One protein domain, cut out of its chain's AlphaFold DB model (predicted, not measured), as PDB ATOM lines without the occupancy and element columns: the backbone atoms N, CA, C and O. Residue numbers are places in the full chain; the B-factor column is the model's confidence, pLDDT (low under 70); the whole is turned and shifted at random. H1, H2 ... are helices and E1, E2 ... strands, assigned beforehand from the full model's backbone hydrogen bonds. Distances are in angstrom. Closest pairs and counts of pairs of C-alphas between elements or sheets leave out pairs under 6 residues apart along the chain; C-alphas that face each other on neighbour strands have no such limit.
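This is residues 164 to 339 of the 350 residues of an uncharacterized protein of Roseibacillus sp (UniProt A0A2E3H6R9). Eight antiparallel strands make a closed barrel, from which a long, thin arm, residues 211 to 235 with the hairpin E4 and E5, sticks out. The short helices H1, H3 and H4 lie outside the barrel, and H2 is on it near H3. The 176 printed residues have four named helices and ten named strands, in the order H1, E1 to E10, H2, H3, H4; round the ring run E1 E2 E3 E6 E7 E8 E9 E10 and back to E1, and the class is mixed. The whole is only just compact, close to loose, with a radius of gyration of the C-alphas of 18.4 A, and spans 67 by 44 by 33 A.

Start at H1, residues 176 to 181, on the barrel at a height over the sheet of 6.6 A; its C-alpha 178 is 5.9 A from C-alpha 246 of E6, residues 236 to 247, their closest pair. Next come E1, residues 183 to 188, E2, 193 to 198, and E3, 203 to 210, a meander, each strand the antiparallel neighbour of the one before; look for N 185 and O 196 at 2.8 A, and N 197 and O 205 at 2.8 A. E4, residues 217 to 220, and E5, 226 to 229, form a hairpin, with N 227 and O 219 at 2.9 A, apart from E3 and E6 respectively. E6 is beside E3, with N 210 and O 236 at 2.9 A. A second meander is E6, E7, residues 250 to 258, E8, 272 to 280, E9, 283 to 288, and E10, 302 to 308; find N 252 and O 245, N 251 and O 274, N 280 and O 283, and N 305 and O 284, each at 2.8 A. E10 and E1 close the ring, with N 306 and O 186 at 2.8 A. H2, residues 317 to 320, and H3, 322 to 325, are close but not clearly touching: C-alphas 319 and 325, their closest, are 7.8 A apart. H4, residues 330 to 338, is over E7 at a height over the sheet of 8.4 A; their closest C-alphas, 334 and 257, are 5.8 A apart. Every O i to N i+4 pair is within hydrogen-bond range in H1 and H4; H2 and H3 are too short for one.

Find C-alpha 176, where H1 begins, at (205.810, 190.922, 145.815). E6 runs 32.2 A and bends by 57 degrees at residue 243; E7 runs 23.4 A, E3 21.6 A, and E8 21.3 A with a bend of 75 degrees at residue 277. H4 runs 12.5 A to C-alpha 338 at (205.916, 223.798, 153.918).

The C-alphas of Glu 176 and Asp 223, the two farthest apart, are 67.4 A apart. The printed part has no cut; the links E7 to E8 and E9 to E10 are long. Confidence is under 70 at residues 211 to 222, 224 to 235, 266 to 268, 290 to 300 and 339.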
ATOM      1  N   ALA A 164     201.873 209.737 159.418       86.12
ATOM      2  CA  ALA A 164     203.111 209.276 160.044       86.12
ATOM      3  C   ALA A 164     203.523 207.855 159.626       86.12
ATOM      4  O   ALA A 164     204.714 207.545 159.657       86.12
ATOM      5  N   ASP A 165     202.576 206.993 159.256       88.56
ATOM      6  CA  ASP A 165     202.878 205.660 158.728       88.56
ATOM      7  C   ASP A 165     203.392 205.760 157.293       88.56
ATOM      8  O   ASP A 165     204.434 205.185 156.989       88.56
ATOM      9  N   PHE A 166     202.742 206.576 156.453       90.62
ATOM     10  CA  PHE A 166     203.192 206.811 155.077       90.62
ATOM     11  C   PHE A 166     204.610 207.373 155.024       90.62
ATOM     12  O   PHE A 166     205.439 206.885 154.266       90.62
ATOM     13  N   ARG A 167     204.949 208.331 155.892       90.25
ATOM     14  CA  ARG A 167     206.301 208.919 155.933       90.25
ATOM     15  C   ARG A 167     207.418 207.927 156.286       90.25
ATOM     16  O   ARG A 167     208.582 208.272 156.137       90.25
ATOM     17  N   LYS A 168     207.101 206.716 156.758       91.38
ATOM     18  CA  LYS A 168     208.099 205.668 157.045       91.38
ATOM     19  C   LYS A 168     208.346 204.726 155.867       91.38
ATOM     20  O   LYS A 168     209.293 203.952 155.943       91.38
ATOM     21  N   LEU A 169     207.495 204.749 154.841       92.50
ATOM     22  CA  LEU A 169     207.583 203.837 153.699       92.50
ATOM     23  C   LEU A 169     208.742 204.156 152.747       92.50
ATOM     24  O   LEU A 169     209.370 203.197 152.297       92.50
ATOM     25  N   PRO A 170     209.081 205.432 152.454       93.69
ATOM     26  CA  PRO A 170     210.130 205.725 151.491       93.69
ATOM     27  C   PRO A 170     211.449 205.000 151.772       93.69
ATOM     28  O   PRO A 170     212.013 205.094 152.865       93.69
ATOM     29  N   GLY A 171     211.934 204.259 150.774       87.06
ATOM     30  CA  GLY A 171     213.175 203.480 150.854       87.06
ATOM     31  C   GLY A 171     213.076 202.148 151.612       87.06
ATOM     32  O   GLY A 171     214.097 201.473 151.783       87.06
ATOM     33  N   THR A 172     211.885 201.741 152.061       90.94
ATOM     34  CA  THR A 172     211.673 200.397 152.613       90.94
ATOM     35  C   THR A 172     211.557 199.344 151.500       90.94
ATOM     36  O   THR A 172     211.243 199.678 150.358       90.94
ATOM     37  N   PRO A 173     211.853 198.057 151.766       90.69
ATOM     38  CA  PRO A 173     211.765 197.026 150.735       90.69
ATOM     39  C   PRO A 173     210.328 196.795 150.254       90.69
ATOM     40  O   PRO A 173     209.430 196.610 151.073       90.69
ATOM     41  N   LEU A 174     210.143 196.699 148.934       89.38
ATOM     42  CA  LEU A 174     208.862 196.313 148.344       89.38
ATOM     43  C   LEU A 174     208.513 194.849 148.613       89.38
ATOM     44  O   LEU A 174     209.363 193.951 148.511       89.38
ATOM     45  N   ASN A 175     207.228 194.598 148.819       84.31
ATOM     46  CA  ASN A 175     206.674 193.253 148.777       84.31
ATOM     47  C   ASN A 175     206.387 192.768 147.337       84.31
ATOM     48  O   ASN A 175     206.525 193.518 146.374       84.31
ATOM     49  N   GLU A 176     206.009 191.497 147.159       84.00
ATOM     50  CA  GLU A 176     205.810 190.922 145.815       84.00
ATOM     51  C   GLU A 176     204.685 191.594 145.013       84.00
ATOM     52  O   GLU A 176     204.834 191.781 143.805       84.00
ATOM     53  N   ARG A 177     203.589 192.010 145.660       84.38
ATOM     54  CA  ARG A 177     202.514 192.760 144.991       84.38
ATOM     55  C   ARG A 177     202.980 194.147 144.579       84.38
ATOM     56  O   ARG A 177     202.748 194.566 143.451       84.38
ATOM     57  N   GLU A 178     203.704 194.826 145.455       91.44
ATOM     58  CA  GLU A 178     204.280 196.131 145.148       91.44
ATOM     59  C   GLU A 178     205.258 196.047 143.970       91.44
ATOM     60  O   GLU A 178     205.170 196.843 143.038       91.44
ATOM     61  N   LYS A 179     206.121 195.024 143.928       92.06
ATOM     62  CA  LYS A 179     207.022 194.791 142.785       92.06
ATOM     63  C   LYS A 179     206.267 194.620 141.466       92.06
ATOM     64  O   LYS A 179     206.740 195.100 140.439       92.06
ATOM     65  N   GLN A 180     205.106 193.960 141.479       91.19
ATOM     66  CA  GLN A 180     204.249 193.825 140.293       91.19
ATOM     67  C   GLN A 180     203.644 195.165 139.853       91.19
ATOM     68  O   GLN A 180     203.399 195.358 138.661       91.19
ATOM     69  N   TYR A 181     203.419 196.085 140.793       94.06
ATOM     70  CA  TYR A 181     202.775 197.369 140.534       94.06
ATOM     71  C   TYR A 181     203.742 198.494 140.136       94.06
ATOM     72  O   TYR A 181     203.338 199.426 139.445       94.06
ATOM     73  N   VAL A 182     205.035 198.396 140.464       96.19
ATOM     74  CA  VAL A 182     206.057 199.357 140.000       96.19
ATOM     75  C   VAL A 182     206.029 199.489 138.479       96.19
ATOM     76  O   VAL A 182     206.107 198.495 137.746       96.19
ATOM     77  N   GLY A 183     205.942 200.718 137.976       97.12
ATOM     78  CA  GLY A 183     205.794 200.972 136.549       97.12
ATOM     79  C   GLY A 183     205.194 202.325 136.209       97.12
ATOM     80  O   GLY A 183     205.048 203.203 137.052       97.12
ATOM     81  N   ARG A 184     204.849 202.473 134.933       97.88
ATOM     82  CA  ARG A 184     204.079 203.599 134.408       97.88
ATOM     83  C   ARG A 184     202.718 203.080 133.993       97.88
ATOM     84  O   ARG A 184     202.639 202.017 133.371       97.88
ATOM     85  N   TRP A 185     201.686 203.836 134.315       97.25
ATOM     86  CA  TRP A 185     200.304 203.428 134.160       97.25
ATOM     87  C   TRP A 185     199.493 204.556 133.538       97.25
ATOM     88  O   TRP A 185     199.694 205.725 133.866       97.25
ATOM     89  N   ALA A 186     198.590 204.187 132.638       95.38
ATOM     90  CA  ALA A 186     197.476 205.020 132.211       95.38
ATOM     91  C   ALA A 186     196.209 204.438 132.837       95.38
ATOM     92  O   ALA A 186     195.897 203.261 132.615       95.38
ATOM     93  N   GLY A 187     195.533 205.241 133.647       91.44
ATOM     94  CA  GLY A 187     194.294 204.894 134.320       91.44
ATOM     95  C   GLY A 187     193.110 205.625 133.714       91.44
ATOM     96  O   GLY A 187     193.229 206.747 133.224       91.44
ATOM     97  N   GLU A 188     191.969 204.956 133.733       87.69
ATOM     98  CA  GLU A 188     190.679 205.533 133.381       87.69
ATOM     99  C   GLU A 188     189.614 204.989 134.334       87.69
ATOM    100  O   GLU A 188     189.659 203.813 134.722       87.69
ATOM    101  N   ASP A 189     188.653 205.831 134.683       82.44
ATOM    102  CA  ASP A 189     187.376 205.430 135.264       82.44
ATOM    103  C   ASP A 189     186.223 206.070 134.477       82.44
ATOM    104  O   ASP A 189     186.378 206.474 133.321       82.44
ATOM    105  N   GLN A 190     185.030 206.082 135.065       73.44
ATOM    106  CA  GLN A 190     183.834 206.632 134.441       73.44
ATOM    107  C   GLN A 190     183.915 208.141 134.166       73.44
ATOM    108  O   GLN A 190     183.227 208.614 133.260       73.44
ATOM    109  N   GLU A 191     184.718 208.892 134.921       70.19
ATOM    110  CA  GLU A 191     184.717 210.358 134.893       70.19
ATOM    111  C   GLU A 191     186.052 210.953 134.446       70.19
ATOM    112  O   GLU A 191     186.079 212.072 133.933       70.19
ATOM    113  N   SER A 192     187.154 210.226 134.628       76.25
ATOM    114  CA  SER A 192     188.498 210.779 134.520       76.25
ATOM    115  C   SER A 192     189.485 209.833 133.845       76.25
ATOM    116  O   SER A 192     189.344 208.610 133.835       76.25
ATOM    117  N   GLN A 193     190.536 210.435 133.292       86.25
ATOM    118  CA  GLN A 193     191.735 209.750 132.826       86.25
ATOM    119  C   GLN A 193     192.948 210.356 133.520       86.25
ATOM    120  O   GLN A 193     193.022 211.572 133.706       86.25
ATOM    121  N   TRP A 194     193.905 209.514 133.887       89.44
ATOM    122  CA  TRP A 194     195.133 209.939 134.546       89.44
ATOM    123  C   TRP A 194     196.318 209.107 134.085       89.44
ATOM    124  O   TRP A 194     196.193 207.991 133.576       89.44
ATOM    125  N   THR A 195     197.508 209.645 134.315       95.06
ATOM    126  CA  THR A 195     198.759 208.921 134.106       95.06
ATOM    127  C   THR A 195     199.589 208.962 135.368       95.06
ATOM    128  O   THR A 195     199.797 210.042 135.920       95.06
ATOM    129  N   THR A 196     200.113 207.811 135.780       96.81
ATOM    130  CA  THR A 196     200.832 207.647 137.045       96.81
ATOM    131  C   THR A 196     202.156 206.927 136.831       96.81
ATOM    132  O   THR A 196     202.255 205.972 136.062       96.81
ATOM    133  N   ILE A 197     203.193 207.354 137.545       98.25
ATOM    134  CA  ILE A 197     204.424 206.587 137.748       98.25
ATOM    135  C   ILE A 197     204.484 206.092 139.193       98.25
ATOM    136  O   ILE A 197     204.379 206.875 140.132       98.25
ATOM    137  N   ILE A 198     204.691 204.788 139.346       97.69
ATOM    138  CA  ILE A 198     204.828 204.060 140.607       97.69
ATOM    139  C   ILE A 198     206.283 203.594 140.715       97.69
ATOM    140  O   ILE A 198     206.764 202.873 139.834       97.69
ATOM    141  N   ARG A 199     206.997 204.018 141.763       97.94
ATOM    142  CA  ARG A 199     208.451 203.819 141.901       97.94
ATOM    143  C   ARG A 199     208.814 202.775 142.954       97.94
ATOM    144  O   ARG A 199     208.011 202.442 143.823       97.94
ATOM    145  N   GLU A 200     210.043 202.270 142.850       96.88
ATOM    146  CA  GLU A 200     210.608 201.220 143.709       96.88
ATOM    147  C   GLU A 200     210.750 201.620 145.186       96.88
ATOM    148  O   GLU A 200     210.845 200.745 146.040       96.88
ATOM    149  N   ASP A 201     210.776 202.916 145.489       96.31
ATOM    150  CA  ASP A 201     210.988 203.468 146.828       96.31
ATOM    151  C   ASP A 201     209.689 203.889 147.528       96.31
ATOM    152  O   ASP A 201     209.739 204.748 148.401       96.31
ATOM    153  N   HIS A 202     208.537 203.348 147.123       96.44
ATOM    154  CA  HIS A 202     207.208 203.741 147.616       96.44
ATOM    155  C   HIS A 202     206.781 205.173 147.267       96.44
ATOM    156  O   HIS A 202     205.766 205.639 147.777       96.44
ATOM    157  N   THR A 203     207.468 205.884 146.368       97.50
ATOM    158  CA  THR A 203     206.981 207.181 145.864       97.50
ATOM    159  C   THR A 203     206.196 207.034 144.565       97.50
ATOM    160  O   THR A 203     206.435 206.132 143.756       97.50
ATOM    161  N   TYR A 204     205.248 207.940 144.330       97.62
ATOM    162  CA  TYR A 204     204.511 208.012 143.069       97.62
ATOM    163  C   TYR A 204     204.351 209.446 142.589       97.62
ATOM    164  O   TYR A 204     204.660 210.418 143.288       97.62
ATOM    165  N   SER A 205     203.952 209.590 141.331       97.19
ATOM    166  CA  SER A 205     203.487 210.866 140.795       97.19
ATOM    167  C   SER A 205     202.396 210.626 139.776       97.19
ATOM    168  O   SER A 205     202.519 209.684 138.995       97.19
ATOM    169  N   TYR A 206     201.371 211.468 139.764       94.81
ATOM    170  CA  TYR A 206     200.323 211.419 138.753       94.81
ATOM    171  C   TYR A 206     200.019 212.802 138.198       94.81
ATOM    172  O   TYR A 206     200.242 213.816 138.859       94.81
ATOM    173  N   LEU A 207     199.533 212.811 136.963       93.12
ATOM    174  CA  LEU A 207     198.987 213.984 136.299       93.12
ATOM    175  C   LEU A 207     197.463 213.889 136.341       93.12
ATOM    176  O   LEU A 207     196.906 212.861 135.950       93.12
ATOM    177  N   THR A 208     196.815 214.965 136.775       85.12
ATOM    178  CA  THR A 208     195.357 215.118 136.728       85.12
ATOM    179  C   THR A 208     194.981 216.520 136.252       85.12
ATOM    180  O   THR A 208     195.812 217.432 136.252       85.12
ATOM    181  N   GLU A 209     193.737 216.694 135.821       83.12
ATOM    182  CA  GLU A 209     193.169 217.978 135.420       83.12
ATOM    183  C   GLU A 209     192.150 218.430 136.471       83.12
ATOM    184  O   GLU A 209     191.173 217.737 136.743       83.12
ATOM    185  N   VAL A 210     192.382 219.597 137.072       72.25
ATOM    186  CA  VAL A 210     191.520 220.160 138.115       72.25
ATOM    187  C   VAL A 210     190.780 221.366 137.563       72.25
ATOM    188  O   VAL A 210     191.381 222.352 137.133       72.25
ATOM    189  N   SER A 211     189.452 221.308 137.592       66.62
ATOM    190  CA  SER A 211     188.607 222.459 137.292       66.62
ATOM    191  C   SER A 211     188.289 223.198 138.585       66.62
ATOM    192  O   SER A 211     187.400 222.801 139.333       66.62
ATOM    193  N   TYR A 212     188.985 224.303 138.835       60.25
ATOM    194  CA  TYR A 212     188.568 225.242 139.870       60.25
ATOM    195  C   TYR A 212     187.325 225.986 139.378       60.25
ATOM    196  O   TYR A 212     187.352 226.590 138.302       60.25
ATOM    197  N   GLU A 213     186.251 226.005 140.170       53.84
ATOM    198  CA  GLU A 213     185.257 227.073 140.051       53.84
ATOM    199  C   GLU A 213     185.959 228.377 140.447       53.84
ATOM    200  O   GLU A 213     185.962 228.780 141.609       53.84
ATOM    201  N   ARG A 214     186.643 229.023 139.495       47.12
ATOM    202  CA  ARG A 214     187.155 230.367 139.748       47.12
ATOM    203  C   ARG A 214     185.946 231.265 140.025       47.12
ATOM    204  O   ARG A 214     184.976 231.191 139.264       47.12
ATOM    205  N   PRO A 215     185.986 232.109 141.074       44.25
ATOM    206  CA  PRO A 215     184.985 233.152 141.242       44.25
ATOM    207  C   PRO A 215     184.870 233.922 139.926       44.25
ATOM    208  O   PRO A 215     185.891 234.181 139.292       44.25
ATOM    209  N   GLU A 216     183.649 234.248 139.497       51.50
ATOM    210  CA  GLU A 216     183.431 235.037 138.284       51.50
ATOM    211  C   GLU A 216     184.276 236.320 138.356       51.50
ATOM    212  O   GLU A 216     183.976 237.229 139.133       51.50
ATOM    213  N   GLU A 217     185.355 236.391 137.574       49.25
ATOM    214  CA  GLU A 217     186.100 237.631 137.406       49.25
ATOM    215  C   GLU A 217     185.247 238.547 136.527       49.25
ATOM    216  O   GLU A 217     184.988 238.283 135.348       49.25
ATOM    217  N   LEU A 218     184.734 239.600 137.157       52.75
ATOM    218  CA  LEU A 218     183.982 240.659 136.511       52.75
ATOM    219  C   LEU A 218     184.979 241.725 136.056       52.75
ATOM    220  O   LEU A 218     185.567 242.418 136.886       52.75
ATOM    221  N   GLU A 219     185.167 241.861 134.746       52.16
ATOM    222  CA  GLU A 219     185.925 242.976 134.177       52.16
ATOM    223  C   GLU A 219     184.946 244.103 133.819       52.16
ATOM    224  O   GLU A 219     183.957 243.882 133.112       52.16
ATOM    225  N   GLU A 220     185.191 245.314 134.329       54.44
ATOM    226  CA  GLU A 220     184.497 246.512 133.851       54.44
ATOM    227  C   GLU A 220     185.116 246.925 132.513       54.44
ATOM    228  O   GLU A 220     186.267 247.354 132.448       54.44
ATOM    229  N   LEU A 221     184.346 246.782 131.438       60.00
ATOM    230  CA  LEU A 221     184.724 247.276 130.122       60.00
ATOM    231  C   LEU A 221     184.675 248.810 130.102       60.00
ATOM    232  O   LEU A 221     183.933 249.441 130.857       60.00
ATOM    233  N   ASP A 222     185.425 249.418 129.179       63.19
ATOM    234  CA  ASP A 222     185.547 250.878 129.017       63.19
ATOM    235  C   ASP A 222     184.201 251.621 128.822       63.19
ATOM    236  O   ASP A 222     184.142 252.848 128.946       63.19
ATOM    237  N   ASP A 223     183.109 250.914 128.509       70.06
ATOM    238  CA  ASP A 223     181.751 251.456 128.368       70.06
ATOM    239  C   ASP A 223     180.882 251.329 129.638       70.06
ATOM    240  O   ASP A 223     179.706 251.710 129.628       70.06
ATOM    241  N   GLY A 224     181.457 250.836 130.738       52.41
ATOM    242  CA  GLY A 224     180.769 250.579 132.002       52.41
ATOM    243  C   GLY A 224     179.935 249.294 132.007       52.41
ATOM    244  O   GLY A 224     179.178 249.072 132.955       52.41
ATOM    245  N   ALA A 225     180.028 248.456 130.968       53.75
ATOM    246  CA  ALA A 225     179.447 247.122 130.982       53.75
ATOM    247  C   ALA A 225     180.354 246.156 131.752       53.75
ATOM    248  O   ALA A 225     181.566 246.127 131.563       53.75
ATOM    249  N   VAL A 226     179.752 245.327 132.601       53.25
ATOM    250  CA  VAL A 226     180.470 244.253 133.285       53.25
ATOM    251  C   VAL A 226     180.445 243.009 132.402       53.25
ATOM    252  O   VAL A 226     179.369 242.473 132.116       53.25
ATOM    253  N   ALA A 227     181.615 242.546 131.966       48.75
ATOM    254  CA  ALA A 227     181.754 241.271 131.277       48.75
ATOM    255  C   ALA A 227     182.071 240.165 132.290       48.75
ATOM    256  O   ALA A 227     183.007 240.282 133.077       48.75
ATOM    257  N   VAL A 228     181.302 239.073 132.249       48.84
ATOM    258  CA  VAL A 228     181.663 237.835 132.951       48.84
ATOM    259  C   VAL A 228     182.737 237.142 132.120       48.84
ATOM    260  O   VAL A 228     182.434 236.559 131.071       48.84
ATOM    261  N   LEU A 229     183.989 237.197 132.569       47.41
ATOM    262  CA  LEU A 229     185.047 236.375 131.997       47.41
ATOM    263  C   LEU A 229     184.854 234.948 132.513       47.41
ATOM    264  O   LEU A 229     185.326 234.576 133.584       47.41
ATOM    265  N   ARG A 230     184.150 234.113 131.739       45.66
ATOM    266  CA  ARG A 230     184.264 232.662 131.918       45.66
ATOM    267  C   ARG A 230     185.682 232.268 131.512       45.66
ATOM    268  O   ARG A 230     185.948 232.065 130.327       45.66
ATOM    269  N   GLY A 231     186.588 232.215 132.491       44.00
ATOM    270  CA  GLY A 231     187.891 231.572 132.342       44.00
ATOM    271  C   GLY A 231     187.699 230.196 131.705       44.00
ATOM    272  O   GLY A 231     186.707 229.521 131.978       44.00
ATOM    273  N   SER A 232     188.577 229.850 130.766       43.16
ATOM    274  CA  SER A 232     188.461 228.690 129.877       43.16
ATOM    275  C   SER A 232     187.911 227.436 130.562       43.16
ATOM    276  O   SER A 232     188.412 227.039 131.606       43.16
ATOM    277  N   ALA A 233     186.956 226.771 129.910       46.81
ATOM    278  CA  ALA A 233     186.362 225.486 130.297       46.81
ATOM    279  C   ALA A 233     187.333 224.278 130.209       46.81
ATOM    280  O   ALA A 233     186.906 223.159 129.943       46.81
ATOM    281  N   HIS A 234     188.632 224.518 130.374       51.41
ATOM    282  CA  HIS A 234     189.693 223.519 130.417       51.41
ATOM    283  C   HIS A 234     190.358 223.660 131.782       51.41
ATOM    284  O   HIS A 234     190.791 224.761 132.133       51.41
ATOM    285  N   GLY A 235     190.354 222.586 132.567       64.38
ATOM    286  CA  GLY A 235     190.926 222.583 133.903       64.38
ATOM    287  C   GLY A 235     192.438 222.806 133.864       64.38
ATOM    288  O   GLY A 235     193.105 222.675 132.835       64.38
ATOM    289  N   THR A 236     192.998 223.179 135.007       76.19
ATOM    290  CA  THR A 236     194.443 223.289 135.178       76.19
ATOM    291  C   THR A 236     195.012 221.885 135.337       76.19
ATOM    292  O   THR A 236     194.628 221.156 136.248       76.19
ATOM    293  N   LYS A 237     195.957 221.503 134.474       86.50
ATOM    294  CA  LYS A 237     196.736 220.280 134.675       86.50
ATOM    295  C   LYS A 237     197.717 220.472 135.820       86.50
ATOM    296  O   LYS A 237     198.503 221.420 135.801       86.50
ATOM    297  N   ILE A 238     197.700 219.552 136.772       89.44
ATOM    298  CA  ILE A 238     198.607 219.554 137.917       89.44
ATOM    299  C   ILE A 238     199.310 218.205 138.034       89.44
ATOM    300  O   ILE A 238     198.735 217.159 137.727       89.44
ATOM    301  N   ILE A 239     200.565 218.238 138.484       93.19
ATOM    302  CA  ILE A 239     201.296 217.038 138.887       93.19
ATOM    303  C   ILE A 239     201.269 216.964 140.401       93.19
ATOM    304  O   ILE A 239     201.634 217.919 141.088       93.19
ATOM    305  N   VAL A 240     200.904 215.795 140.901       92.75
ATOM    306  CA  VAL A 240     200.889 215.492 142.323       92.75
ATOM    307  C   VAL A 240     201.893 214.386 142.609       92.75
ATOM    308  O   VAL A 240     202.127 213.488 141.797       92.75
ATOM    309  N   HIS A 241     202.519 214.476 143.771       95.25
ATOM    310  CA  HIS A 241     203.575 213.611 144.255       95.25
ATOM    311  C   HIS A 241     203.228 213.108 145.649       95.25
ATOM    312  O   HIS A 241     202.788 213.879 146.504       95.25
ATOM    313  N   GLY A 242     203.499 211.834 145.912       95.25
ATOM    314  CA  GLY A 242     203.136 211.240 147.190       95.25
ATOM    315  C   GLY A 242     203.825 209.917 147.478       95.25
ATOM    316  O   GLY A 242     204.780 209.520 146.800       95.25
ATOM    317  N   VAL A 243     203.306 209.238 148.498       95.81
ATOM    318  CA  VAL A 243     203.741 207.906 148.931       95.81
ATOM    319  C   VAL A 243     202.630 206.878 148.742       95.81
ATOM    320  O   VAL A 243     201.474 207.149 149.058       95.81
ATOM    321  N   TRP A 244     202.985 205.686 148.269       95.62
ATOM    322  CA  TRP A 244     202.057 204.584 148.043       95.62
ATOM    323  C   TRP A 244     202.477 203.309 148.780       95.62
ATOM    324  O   TRP A 244     203.639 203.144 149.143       95.62
ATOM    325  N   ALA A 245     201.533 202.392 148.979       93.25
ATOM    326  CA  ALA A 245     201.792 201.019 149.416       93.25
ATOM    327  C   ALA A 245     200.673 200.086 148.951       93.25
ATOM    328  O   ALA A 245     199.559 200.535 148.677       93.25
ATOM    329  N   ILE A 246     200.943 198.780 148.930       89.75
ATOM    330  CA  ILE A 246     199.890 197.763 148.814       89.75
ATOM    331  C   ILE A 246     199.841 196.943 150.093       89.75
ATOM    332  O   ILE A 246     200.819 196.284 150.436       89.75
ATOM    333  N   ALA A 247     198.678 196.940 150.747       81.06
ATOM    334  CA  ALA A 247     198.385 196.109 151.911       81.06
ATOM    335  C   ALA A 247     196.935 195.600 151.845       81.06
ATOM    336  O   ALA A 247     196.055 196.292 151.346       81.06
ATOM    337  N   ASN A 248     196.660 194.395 152.351       73.19
ATOM    338  CA  ASN A 248     195.303 193.813 152.383       73.19
ATOM    339  C   ASN A 248     194.550 193.891 151.034       73.19
ATOM    340  O   ASN A 248     193.380 194.269 151.000       73.19
ATOM    341  N   GLU A 249     195.231 193.575 149.924       77.56
ATOM    342  CA  GLU A 249     194.672 193.661 148.561       77.56
ATOM    343  C   GLU A 249     194.063 195.043 148.240       77.56
ATOM    344  O   GLU A 249     193.114 195.163 147.471       77.56
ATOM    345  N   SER A 250     194.607 196.101 148.841       84.00
ATOM    346  CA  SER A 250     194.273 197.491 148.557       84.00
ATOM    347  C   SER A 250     195.545 198.280 148.287       84.00
ATOM    348  O   SER A 250     196.584 198.043 148.906       84.00
ATOM    349  N   ILE A 251     195.453 199.223 147.359       90.50
ATOM    350  CA  ILE A 251     196.475 200.224 147.098       90.50
ATOM    351  C   ILE A 251     196.129 201.455 147.920       90.50
ATOM    352  O   ILE A 251     194.999 201.941 147.884       90.50
ATOM    353  N   TYR A 252     197.104 201.947 148.663       90.62
ATOM    354  CA  TYR A 252     196.980 203.139 149.475       90.62
ATOM    355  C   TYR A 252     197.879 204.223 148.911       90.62
ATOM    356  O   TYR A 252     199.043 203.952 148.623       90.62
ATOM    357  N   PHE A 253     197.361 205.440 148.813       92.44
ATOM    358  CA  PHE A 253     198.086 206.612 148.347       92.44
ATOM    359  C   PHE A 253     197.924 207.756 149.339       92.44
ATOM    360  O   PHE A 253     196.869 207.938 149.941       92.44
ATOM    361  N   MET A 254     198.984 208.531 149.507       92.19
ATOM    362  CA  MET A 254     198.984 209.763 150.276       92.19
ATOM    363  C   MET A 254     199.686 210.829 149.451       92.19
ATOM    364  O   MET A 254     200.910 210.770 149.283       92.19
ATOM    365  N   ASP A 255     198.911 211.794 148.971       92.25
ATOM    366  CA  ASP A 255     199.441 212.976 148.303       92.25
ATOM    367  C   ASP A 255     200.252 213.790 149.312       92.25
ATOM    368  O   ASP A 255     199.897 213.874 150.482       92.25
ATOM    369  N   LEU A 256     201.375 214.367 148.901       90.56
ATOM    370  CA  LEU A 256     202.219 215.176 149.784       90.56
ATOM    371  C   LEU A 256     202.520 216.539 149.173       90.56
ATOM    372  O   LEU A 256     202.463 217.547 149.870       90.56
ATOM    373  N   VAL A 257     202.850 216.574 147.883       91.44
ATOM    374  CA  VAL A 257     203.251 217.795 147.177       91.44
ATOM    375  C   VAL A 257     202.515 217.858 145.850       91.44
ATOM    376  O   VAL A 257     202.387 216.846 145.169       91.44
ATOM    377  N   SER A 258     202.069 219.045 145.462       90.62
ATOM    378  CA  SER A 258     201.448 219.300 144.165       90.62
ATOM    379  C   SER A 258     202.079 220.529 143.522       90.62
ATOM    380  O   SER A 258     202.548 221.430 144.218       90.62
ATOM    381  N   SER A 259     202.085 220.570 142.189       88.44
ATOM    382  CA  SER A 259     202.426 221.781 141.437       88.44
ATOM    383  C   SER A 259     201.458 222.935 141.715       88.44
ATOM    384  O   SER A 259     201.825 224.088 141.511       88.44
ATOM    385  N   ASP A 260     200.243 222.622 142.170       85.25
ATOM    386  CA  ASP A 260     199.316 223.568 142.788       85.25
ATOM    387  C   ASP A 260     199.262 223.311 144.309       85.25
ATOM    388  O   ASP A 260     198.680 222.304 144.731       85.25
ATOM    389  N   PRO A 261     199.879 224.173 145.140       76.12
ATOM    390  CA  PRO A 261     199.935 223.987 146.588       76.12
ATOM    391  C   PRO A 261     198.569 223.967 147.283       76.12
ATOM    392  O   PRO A 261     198.463 223.378 148.355       76.12
ATOM    393  N   GLU A 262     197.534 224.579 146.695       78.06
ATOM    394  CA  GLU A 262     196.181 224.593 147.271       78.06
ATOM    395  C   GLU A 262     195.457 223.254 147.070       78.06
ATOM    396  O   GLU A 262     194.477 222.974 147.755       78.06
ATOM    397  N   PHE A 263     195.945 222.404 146.158       79.88
ATOM    398  CA  PHE A 263     195.343 221.099 145.884       79.88
ATOM    399  C   PHE A 263     195.554 220.088 147.021       79.88
ATOM    400  O   PHE A 263     194.686 219.262 147.287       79.88
ATOM    401  N   VAL A 264     196.707 220.137 147.697       77.19
ATOM    402  CA  VAL A 264     197.035 219.198 148.780       77.19
ATOM    403  C   VAL A 264     196.808 219.878 150.125       77.19
ATOM    404  O   VAL A 264     197.697 220.541 150.663       77.19
ATOM    405  N   ASP A 265     195.622 219.673 150.703       73.88
ATOM    406  CA  ASP A 265     195.333 220.128 152.064       73.88
ATOM    407  C   ASP A 265     196.029 219.227 153.090       73.88
ATOM    408  O   ASP A 265     195.551 218.155 153.453       73.88
ATOM    409  N   ASN A 266     197.163 219.697 153.599       66.19
ATOM    410  CA  ASN A 266     197.975 219.004 154.591       66.19
ATOM    411  C   ASN A 266     197.311 218.786 155.958       66.19
ATOM    412  O   ASN A 266     197.805 217.955 156.729       66.19
ATOM    413  N   GLU A 267     196.260 219.535 156.288       62.47
ATOM    414  CA  GLU A 267     195.567 219.436 157.575       62.47
ATOM    415  C   GLU A 267     194.472 218.367 157.550       62.47
ATOM    416  O   GLU A 267     194.268 217.679 158.555       62.47
ATOM    417  N   THR A 268     193.812 218.180 156.404       62.91
ATOM    418  CA  THR A 268     192.726 217.199 156.237       62.91
ATOM    419  C   THR A 268     193.096 216.000 155.369       62.91
ATOM    420  O   THR A 268     192.254 215.119 155.174       62.91
ATOM    421  N   ASN A 269     194.334 215.944 154.864       72.81
ATOM    422  CA  ASN A 269     194.775 214.902 153.946       72.81
ATOM    423  C   ASN A 269     194.533 213.506 154.521       72.81
ATOM    424  O   ASN A 269     195.107 213.115 155.546       72.81
ATOM    425  N   SER A 270     193.672 212.756 153.847       73.81
ATOM    426  CA  SER A 270     193.342 211.385 154.199       73.81
ATOM    427  C   SER A 270     193.864 210.458 153.108       73.81
ATOM    428  O   SER A 270     193.866 210.839 151.942       73.81
ATOM    429  N   PRO A 271     194.324 209.243 153.454       81.31
ATOM    430  CA  PRO A 271     194.830 208.336 152.442       81.31
ATOM    431  C   PRO A 271     193.742 207.965 151.433       81.31
ATOM    432  O   PRO A 271     192.679 207.471 151.822       81.31
ATOM    433  N   TYR A 272     194.053 208.102 150.149       83.88
ATOM    434  CA  TYR A 272     193.250 207.505 149.095       83.88
ATOM    435  C   TYR A 272     193.436 205.992 149.132       83.88
ATOM    436  O   TYR A 272     194.552 205.483 149.270       83.88
ATOM    437  N   THR A 273     192.335 205.260 149.026       85.62
ATOM    438  CA  THR A 273     192.335 203.799 149.040       85.62
ATOM    439  C   THR A 273     191.650 203.270 147.793       85.62
ATOM    440  O   THR A 273     190.532 203.665 147.467       85.62
ATOM    441  N   MET A 274     192.302 202.324 147.130       86.25
ATOM    442  CA  MET A 274     191.748 201.576 146.010       86.25
ATOM    443  C   MET A 274     191.768 200.082 146.320       86.25
ATOM    444  O   MET A 274     192.836 199.525 146.558       86.25
ATOM    445  N   GLU A 275     190.621 199.407 146.312       82.94
ATOM    446  CA  GLU A 275     190.589 197.949 146.483       82.94
ATOM    447  C   GLU A 275     190.962 197.264 145.167       82.94
ATOM    448  O   GLU A 275     190.356 197.523 144.127       82.94
ATOM    449  N   ILE A 276     191.937 196.355 145.209       83.81
ATOM    450  CA  ILE A 276     192.355 195.574 144.047       83.81
ATOM    451  C   ILE A 276     191.298 194.500 143.778       83.81
ATOM    452  O   ILE A 276     191.099 193.570 144.570       83.81
ATOM    453  N   VAL A 277     190.657 194.596 142.615       79.62
ATOM    454  CA  VAL A 277     189.754 193.567 142.080       79.62
ATOM    455  C   VAL A 277     190.565 192.505 141.340       79.62
ATOM    456  O   VAL A 277     190.359 191.309 141.535       79.62
ATOM    457  N   SER A 278     191.515 192.936 140.508       78.50
ATOM    458  CA  SER A 278     192.445 192.048 139.805       78.50
ATOM    459  C   SER A 278     193.751 192.769 139.487       78.50
ATOM    460  O   SER A 278     193.721 193.934 139.093       78.50
ATOM    461  N   MET A 279     194.880 192.068 139.577       82.81
ATOM    462  CA  MET A 279     196.198 192.595 139.227       82.81
ATOM    463  C   MET A 279     196.975 191.569 138.402       82.81
ATOM    464  O   MET A 279     197.266 190.469 138.874       82.81
ATOM    465  N   GLU A 280     197.313 191.963 137.179       82.69
ATOM    466  CA  GLU A 280     198.082 191.210 136.190       82.69
ATOM    467  C   GLU A 280     199.257 192.071 135.692       82.69
ATOM    468  O   GLU A 280     199.251 193.295 135.826       82.69
ATOM    469  N   ALA A 281     200.266 191.455 135.065       77.50
ATOM    470  CA  ALA A 281     201.535 192.114 134.718       77.50
ATOM    471  C   ALA A 281     201.405 193.407 133.874       77.50
ATOM    472  O   ALA A 281     202.309 194.244 133.891       77.50
ATOM    473  N   GLY A 282     200.295 193.594 133.153       87.31
ATOM    474  CA  GLY A 282     200.029 194.791 132.348       87.31
ATOM    475  C   GLY A 282     198.704 195.492 132.640       87.31
ATOM    476  O   GLY A 282     198.392 196.468 131.957       87.31
ATOM    477  N   LYS A 283     197.915 195.002 133.603       90.56
ATOM    478  CA  LYS A 283     196.564 195.501 133.856       90.56
ATOM    479  C   LYS A 283     196.206 195.378 135.328       90.56
ATOM    480  O   LYS A 283     196.318 194.300 135.909       90.56
ATOM    481  N   VAL A 284     195.703 196.462 135.896       88.38
ATOM    482  CA  VAL A 284     195.136 196.484 137.241       88.38
ATOM    483  C   VAL A 284     193.711 196.996 137.148       88.38
ATOM    484  O   VAL A 284     193.411 197.911 136.389       88.38
ATOM    485  N   VAL A 285     192.815 196.342 137.872       85.19
ATOM    486  CA  VAL A 285     191.427 196.769 138.015       85.19
ATOM    487  C   VAL A 285     191.197 197.011 139.489       85.19
ATOM    488  O   VAL A 285     191.405 196.103 140.301       85.19
ATOM    489  N   CYS A 286     190.753 198.216 139.803       86.44
ATOM    490  CA  CYS A 286     190.529 198.660 141.162       86.44
ATOM    491  C   CYS A 286     189.113 199.207 141.330       86.44
ATOM    492  O   CYS A 286     188.453 199.600 140.368       86.44
ATOM    493  N   MET A 287     188.664 199.241 142.575       80.50
ATOM    494  CA  MET A 287     187.557 200.088 142.998       80.50
ATOM    495  C   MET A 287     188.095 201.264 143.785       80.50
ATOM    496  O   MET A 287     188.881 201.060 144.711       80.50
ATOM    497  N   ASN A 288     187.656 202.470 143.453       78.00
ATOM    498  CA  ASN A 288     188.018 203.651 144.213       78.00
ATOM    499  C   ASN A 288     187.161 203.734 145.478       78.00
ATOM    500  O   ASN A 288     185.957 203.938 145.414       78.00
ATOM    501  N   MET A 289     187.787 203.558 146.637       71.88
ATOM    502  CA  MET A 289     187.094 203.515 147.927       71.88
ATOM    503  C   MET A 289     187.072 204.879 148.625       71.88
ATOM    504  O   MET A 289     186.562 204.980 149.743       71.88
ATOM    505  N   THR A 290     187.651 205.904 148.000       66.69
ATOM    506  CA  THR A 290     187.815 207.234 148.592       66.69
ATOM    507  C   THR A 290     186.635 208.133 148.228       66.69
ATOM    508  O   THR A 290     186.179 208.147 147.089       66.69
ATOM    509  N   ASP A 291     186.135 208.871 149.220       53.25
ATOM    510  CA  ASP A 291     185.224 210.015 149.077       53.25
ATOM    511  C   ASP A 291     183.906 209.821 148.336       53.25
ATOM    512  O   ASP A 291     183.464 210.708 147.616       53.25
ATOM    513  N   GLY A 292     183.195 208.717 148.579       45.72
ATOM    514  CA  GLY A 292     181.763 208.636 148.249       45.72
ATOM    515  C   GLY A 292     181.426 208.896 146.775       45.72
ATOM    516  O   GLY A 292     180.257 209.125 146.469       45.72
ATOM    517  N   LEU A 293     182.433 208.849 145.895       49.50
ATOM    518  CA  LEU A 293     182.318 208.874 144.448       49.50
ATOM    519  C   LEU A 293     181.771 207.516 144.038       49.50
ATOM    520  O   LEU A 293     182.482 206.565 143.704       49.50
ATOM    521  N   VAL A 294     180.468 207.419 144.228       54.50
ATOM    522  CA  VAL A 294     179.662 206.307 143.794       54.50
ATOM    523  C   VAL A 294     179.052 206.683 142.455       54.50
ATOM    524  O   VAL A 294     178.611 207.817 142.263       54.50
ATOM    525  N   ALA A 295     179.015 205.727 141.538       58.03
ATOM    526  CA  ALA A 295     178.224 205.843 140.330       58.03
ATOM    527  C   ALA A 295     176.741 206.060 140.687       58.03
ATOM    528  O   ALA A 295     176.320 205.919 141.840       58.03
ATOM    529  N   GLU A 296     175.918 206.399 139.693       58.25
ATOM    530  CA  GLU A 296     174.483 206.664 139.897       58.25
ATOM    531  C   GLU A 296     173.729 205.510 140.593       58.25
ATOM    532  O   GLU A 296     172.681 205.732 141.202       58.25
ATOM    533  N   ASP A 297     174.257 204.286 140.525       57.06
ATOM    534  CA  ASP A 297     173.723 203.086 141.176       57.06
ATOM    535  C   ASP A 297     174.154 202.913 142.647       57.06
ATOM    536  O   ASP A 297     173.656 202.015 143.331       57.06
ATOM    537  N   GLY A 298     175.012 203.794 143.165       59.34
ATOM    538  CA  GLY A 298     175.519 203.757 144.534       59.34
ATOM    539  C   GLY A 298     176.761 202.882 144.732       59.34
ATOM    540  O   GLY A 298     177.213 202.760 145.874       59.34
ATOM    541  N   GLU A 299     177.328 202.308 143.667       65.50
ATOM    542  CA  GLU A 299     178.560 201.516 143.732       65.50
ATOM    543  C   GLU A 299     179.814 202.369 143.482       65.50
ATOM    544  O   GLU A 299     179.756 203.339 142.730       65.50
ATOM    545  N   PRO A 300     180.971 202.039 144.086       66.56
ATOM    546  CA  PRO A 300     182.210 202.782 143.862       66.56
ATOM    547  C   PRO A 300     182.646 202.797 142.397       66.56
ATOM    548  O   PRO A 300     182.492 201.800 141.683       66.56
ATOM    549  N   TYR A 301     183.281 203.888 141.964       71.94
ATOM    550  CA  TYR A 301     183.884 203.923 140.635       71.94
ATOM    551  C   TYR A 301     184.937 202.835 140.448       71.94
ATOM    552  O   TYR A 301     185.723 202.502 141.342       71.94
ATOM    553  N   LYS A 302     184.940 202.270 139.240       81.88
ATOM    554  CA  LYS A 302     185.814 201.164 138.864       81.88
ATOM    555  C   LYS A 302     186.869 201.704 137.924       81.88
ATOM    556  O   LYS A 302     186.558 202.038 136.784       81.88
ATOM    557  N   SER A 303     188.110 201.711 138.384       86.50
ATOM    558  CA  SER A 303     189.237 202.139 137.576       86.50
ATOM    559  C   SER A 303     189.924 200.955 136.905       86.50
ATOM    560  O   SER A 303     190.005 199.840 137.440       86.50
ATOM    561  N   VAL A 304     190.410 201.193 135.690       88.94
ATOM    562  CA  VAL A 304     191.251 200.251 134.953       88.94
ATOM    563  C   VAL A 304     192.557 200.939 134.602       88.94
ATOM    564  O   VAL A 304     192.589 201.864 133.797       88.94
ATOM    565  N   GLU A 305     193.651 200.428 135.151       94.38
ATOM    566  CA  GLU A 305     194.998 200.899 134.862       94.38
ATOM    567  C   GLU A 305     195.721 199.930 133.933       94.38
ATOM    568  O   GLU A 305     195.719 198.711 134.136       94.38
ATOM    569  N   ARG A 306     196.358 200.467 132.892       95.75
ATOM    570  CA  ARG A 306     197.147 199.699 131.924       95.75
ATOM    571  C   ARG A 306     198.585 200.169 131.932       95.75
ATOM    572  O   ARG A 306     198.859 201.367 131.922       95.75
ATOM    573  N   ARG A 307     199.504 199.206 131.929       96.56
ATOM    574  CA  ARG A 307     200.935 199.488 131.911       96.56
ATOM    575  C   ARG A 307     201.309 200.114 130.571       96.56
ATOM    576  O   ARG A 307     200.958 199.586 129.517       96.56
ATOM    577  N   ILE A 308     202.061 201.204 130.624       96.44
ATOM    578  CA  ILE A 308     202.573 201.915 129.450       96.44
ATOM    579  C   ILE A 308     204.100 201.967 129.489       96.44
ATOM    580  O   ILE A 308     204.722 201.924 130.551       96.44
ATOM    581  N   GLU A 309     204.732 202.043 128.320       94.62
ATOM    582  CA  GLU A 309     206.194 202.141 128.240       94.62
ATOM    583  C   GLU A 309     206.683 203.570 128.509       94.62
ATOM    584  O   GLU A 309     207.713 203.766 129.159       94.62
ATOM    585  N   LYS A 310     205.920 204.558 128.031       96.38
ATOM    586  CA  LYS A 310     206.220 205.988 128.097       96.38
ATOM    587  C   LYS A 310     204.933 206.809 128.200       96.38
ATOM    588  O   LYS A 310     203.912 206.405 127.650       96.38
ATOM    589  N   PHE A 311     205.028 207.960 128.847       97.00
ATOM    590  CA  PHE A 311     204.024 209.017 128.846       97.00
ATOM    591  C   PHE A 311     204.096 209.826 127.549       97.00
ATOM    592  O   PHE A 311     205.193 210.043 127.012       97.00
ATOM    593  N   GLU A 312     202.937 210.267 127.065       94.12
ATOM    594  CA  GLU A 312     202.813 211.130 125.882       94.12
ATOM    595  C   GLU A 312     202.679 212.609 126.277       94.12
ATOM    596  O   GLU A 312     203.024 213.503 125.501       94.12
ATOM    597  N   GLU A 313     202.242 212.859 127.508       91.75
ATOM    598  CA  GLU A 313     202.024 214.162 128.110       91.75
ATOM    599  C   GLU A 313     203.365 214.869 128.366       91.75
ATOM    600  O   GLU A 313     204.250 214.298 129.019       91.75
ATOM    601  N   PRO A 314     203.547 216.117 127.888       92.25
ATOM    602  CA  PRO A 314     204.777 216.880 128.100       92.25
ATOM    603  C   PRO A 314     205.188 216.997 129.573       92.25
ATOM    604  O   PRO A 314     206.375 216.931 129.886       92.25
ATOM    605  N   GLU A 315     204.208 217.132 130.465       92.88
ATOM    606  CA  GLU A 315     204.366 217.247 131.916       92.88
ATOM    607  C   GLU A 315     204.973 215.975 132.531       92.88
ATOM    608  O   GLU A 315     205.780 216.047 133.457       92.88
ATOM    609  N   MET A 316     204.638 214.809 131.973       94.94
ATOM    610  CA  MET A 316     205.100 213.505 132.451       94.94
ATOM    611  C   MET A 316     206.314 212.975 131.675       94.94
ATOM    612  O   MET A 316     206.961 212.016 132.105       94.94
ATOM    613  N   ALA A 317     206.688 213.620 130.566       94.00
ATOM    614  CA  ALA A 317     207.841 213.250 129.749       94.00
ATOM    615  C   ALA A 317     209.170 213.109 130.529       94.00
ATOM    616  O   ALA A 317     209.924 212.179 130.212       94.00
ATOM    617  N   PRO A 318     209.478 213.929 131.563       94.00
ATOM    618  CA  PRO A 318     210.677 213.743 132.387       94.00
ATOM    619  C   PRO A 318     210.755 212.374 133.079       94.00
ATOM    620  O   PRO A 318     211.848 211.902 133.390       94.00
ATOM    621  N   PHE A 319     209.619 211.700 133.281       95.62
ATOM    622  CA  PHE A 319     209.541 210.399 133.944       95.62
ATOM    623  C   PHE A 319     209.696 209.199 132.993       95.62
ATOM    624  O   PHE A 319     209.568 208.047 133.419       95.62
ATOM    625  N   ASN A 320     210.001 209.424 131.710       96.81
ATOM    626  CA  ASN A 320     210.190 208.356 130.716       96.81
ATOM    627  C   ASN A 320     211.541 207.624 130.817       96.81
ATOM    628  O   ASN A 320     211.753 206.631 130.121       96.81
ATOM    629  N   THR A 321     212.457 208.067 131.681       95.62
ATOM    630  CA  THR A 321     213.767 207.422 131.863       95.62
ATOM    631  C   THR A 321     213.683 206.208 132.798       95.62
ATOM    632  O   THR A 321     212.880 206.208 133.735       95.62
ATOM    633  N   PRO A 322     214.496 205.154 132.607       94.06
ATOM    634  CA  PRO A 322     214.565 204.035 133.553       94.06
ATOM    635  C   PRO A 322     214.869 204.473 134.993       94.06
ATOM    636  O   PRO A 322     214.308 203.923 135.938       94.06
ATOM    637  N   GLU A 323     215.707 205.495 135.164       95.19
ATOM    638  CA  GLU A 323     216.095 206.053 136.460       95.19
ATOM    639  C   GLU A 323     214.902 206.652 137.215       95.19
ATOM    640  O   GLU A 323     214.857 206.568 138.441       95.19
ATOM    641  N   ALA A 324     213.900 207.179 136.504       95.38
ATOM    642  CA  ALA A 324     212.699 207.737 137.122       95.38
ATOM    643  C   ALA A 324     211.866 206.697 137.890       95.38
ATOM    644  O   ALA A 324     211.049 207.094 138.714       95.38
ATOM    645  N   LEU A 325     212.066 205.390 137.657       96.25
ATOM    646  CA  LEU A 325     211.413 204.316 138.419       96.25
ATOM    647  C   LEU A 325     212.077 204.049 139.776       96.25
ATOM    648  O   LEU A 325     211.497 203.339 140.594       96.25
ATOM    649  N   LYS A 326     213.278 204.585 140.030       96.06
ATOM    650  CA  LYS A 326     214.008 204.324 141.279       96.06
ATOM    651  C   LYS A 326     213.464 205.080 142.474       96.06
ATOM    652  O   LYS A 326     213.540 204.542 143.571       96.06
ATOM    653  N   GLY A 327     212.935 206.281 142.263       93.19
ATOM    654  CA  GLY A 327     212.477 207.112 143.366       93.19
ATOM    655  C   GLY A 327     213.033 208.520 143.379       93.19
ATOM    656  O   GLY A 327     213.831 208.898 142.517       93.19
ATOM    657  N   PHE A 328     212.614 209.285 144.380       93.31
ATOM    658  CA  PHE A 328     213.168 210.591 144.728       93.31
ATOM    659  C   PHE A 328     212.814 210.935 146.181       93.31
ATOM    660  O   PHE A 328     211.926 210.334 146.780       93.31
ATOM    661  N   ASP A 329     213.496 211.922 146.760       94.19
ATOM    662  CA  ASP A 329     213.255 212.330 148.146       94.19
ATOM    663  C   ASP A 329     211.990 213.204 148.266       94.19
ATOM    664  O   ASP A 329     212.053 214.434 148.335       94.19
ATOM    665  N   VAL A 330     210.821 212.556 148.247       93.19
ATOM    666  CA  VAL A 330     209.515 213.230 148.355       93.19
ATOM    667  C   VAL A 330     209.315 213.891 149.718       93.19
ATOM    668  O   VAL A 330     208.632 214.906 149.814       93.19
ATOM    669  N   LEU A 331     209.928 213.351 150.777       92.94
ATOM    670  CA  LEU A 331     209.811 213.909 152.123       92.94
ATOM    671  C   LEU A 331     210.587 215.216 152.237       92.94
ATOM    672  O   LEU A 331     210.089 216.167 152.827       92.94
ATOM    673  N   LYS A 332     211.769 215.302 151.623       93.19
ATOM    674  CA  LYS A 332     212.484 216.572 151.522       93.19
ATOM    675  C   LYS A 332     211.679 217.612 150.737       93.19
ATOM    676  O   LYS A 332     211.523 218.725 151.227       93.19
ATOM    677  N   ALA A 333     211.131 217.242 149.576       90.25
ATOM    678  CA  ALA A 333     210.286 218.144 148.784       90.25
ATOM    679  C   ALA A 333     209.054 218.625 149.573       90.25
ATOM    680  O   ALA A 333     208.649 219.778 149.466       90.25
ATOM    681  N   TYR A 334     208.484 217.747 150.399       88.06
ATOM    682  CA  TYR A 334     207.369 218.059 151.283       88.06
ATOM    683  C   TYR A 334     207.713 219.091 152.360       88.06
ATOM    684  O   TYR A 334     206.950 220.030 152.574       88.06
ATOM    685  N   GLU A 335     208.853 218.931 153.035       88.75
ATOM    686  CA  GLU A 335     209.300 219.899 154.041       88.75
ATOM    687  C   GLU A 335     209.663 221.249 153.396       88.75
ATOM    688  O   GLU A 335     209.282 222.293 153.916       88.75
ATOM    689  N   GLU A 336     210.311 221.245 152.225       88.12
ATOM    690  CA  GLU A 336     210.623 222.470 151.468       88.12
ATOM    691  C   GLU A 336     209.359 223.211 150.995       88.12
ATOM    692  O   GLU A 336     209.330 224.437 150.999       88.12
ATOM    693  N   ALA A 337     208.287 222.492 150.643       82.81
ATOM    694  CA  ALA A 337     207.010 223.102 150.266       82.81
ATOM    695  C   ALA A 337     206.258 223.729 151.458       82.81
ATOM    696  O   ALA A 337     205.434 224.623 151.266       82.81
ATOM    697  N   LYS A 338     206.522 223.264 152.686       74.69
ATOM    698  CA  LYS A 338     205.916 223.798 153.918       74.69
ATOM    699  C   LYS A 338     206.617 225.022 154.474       74.69
ATOM    700  O   LYS A 338     205.974 225.815 155.158       74.69
ATOM    701  N   ASP A 339     207.911 225.135 154.213       62.69
ATOM    702  CA  ASP A 339     208.757 226.235 154.654       62.69
ATOM    703  C   ASP A 339     209.151 227.049 153.412       62.69
ATOM    704  O   ASP A 339     210.280 226.931 152.927       62.69
TER     705      ASP A 339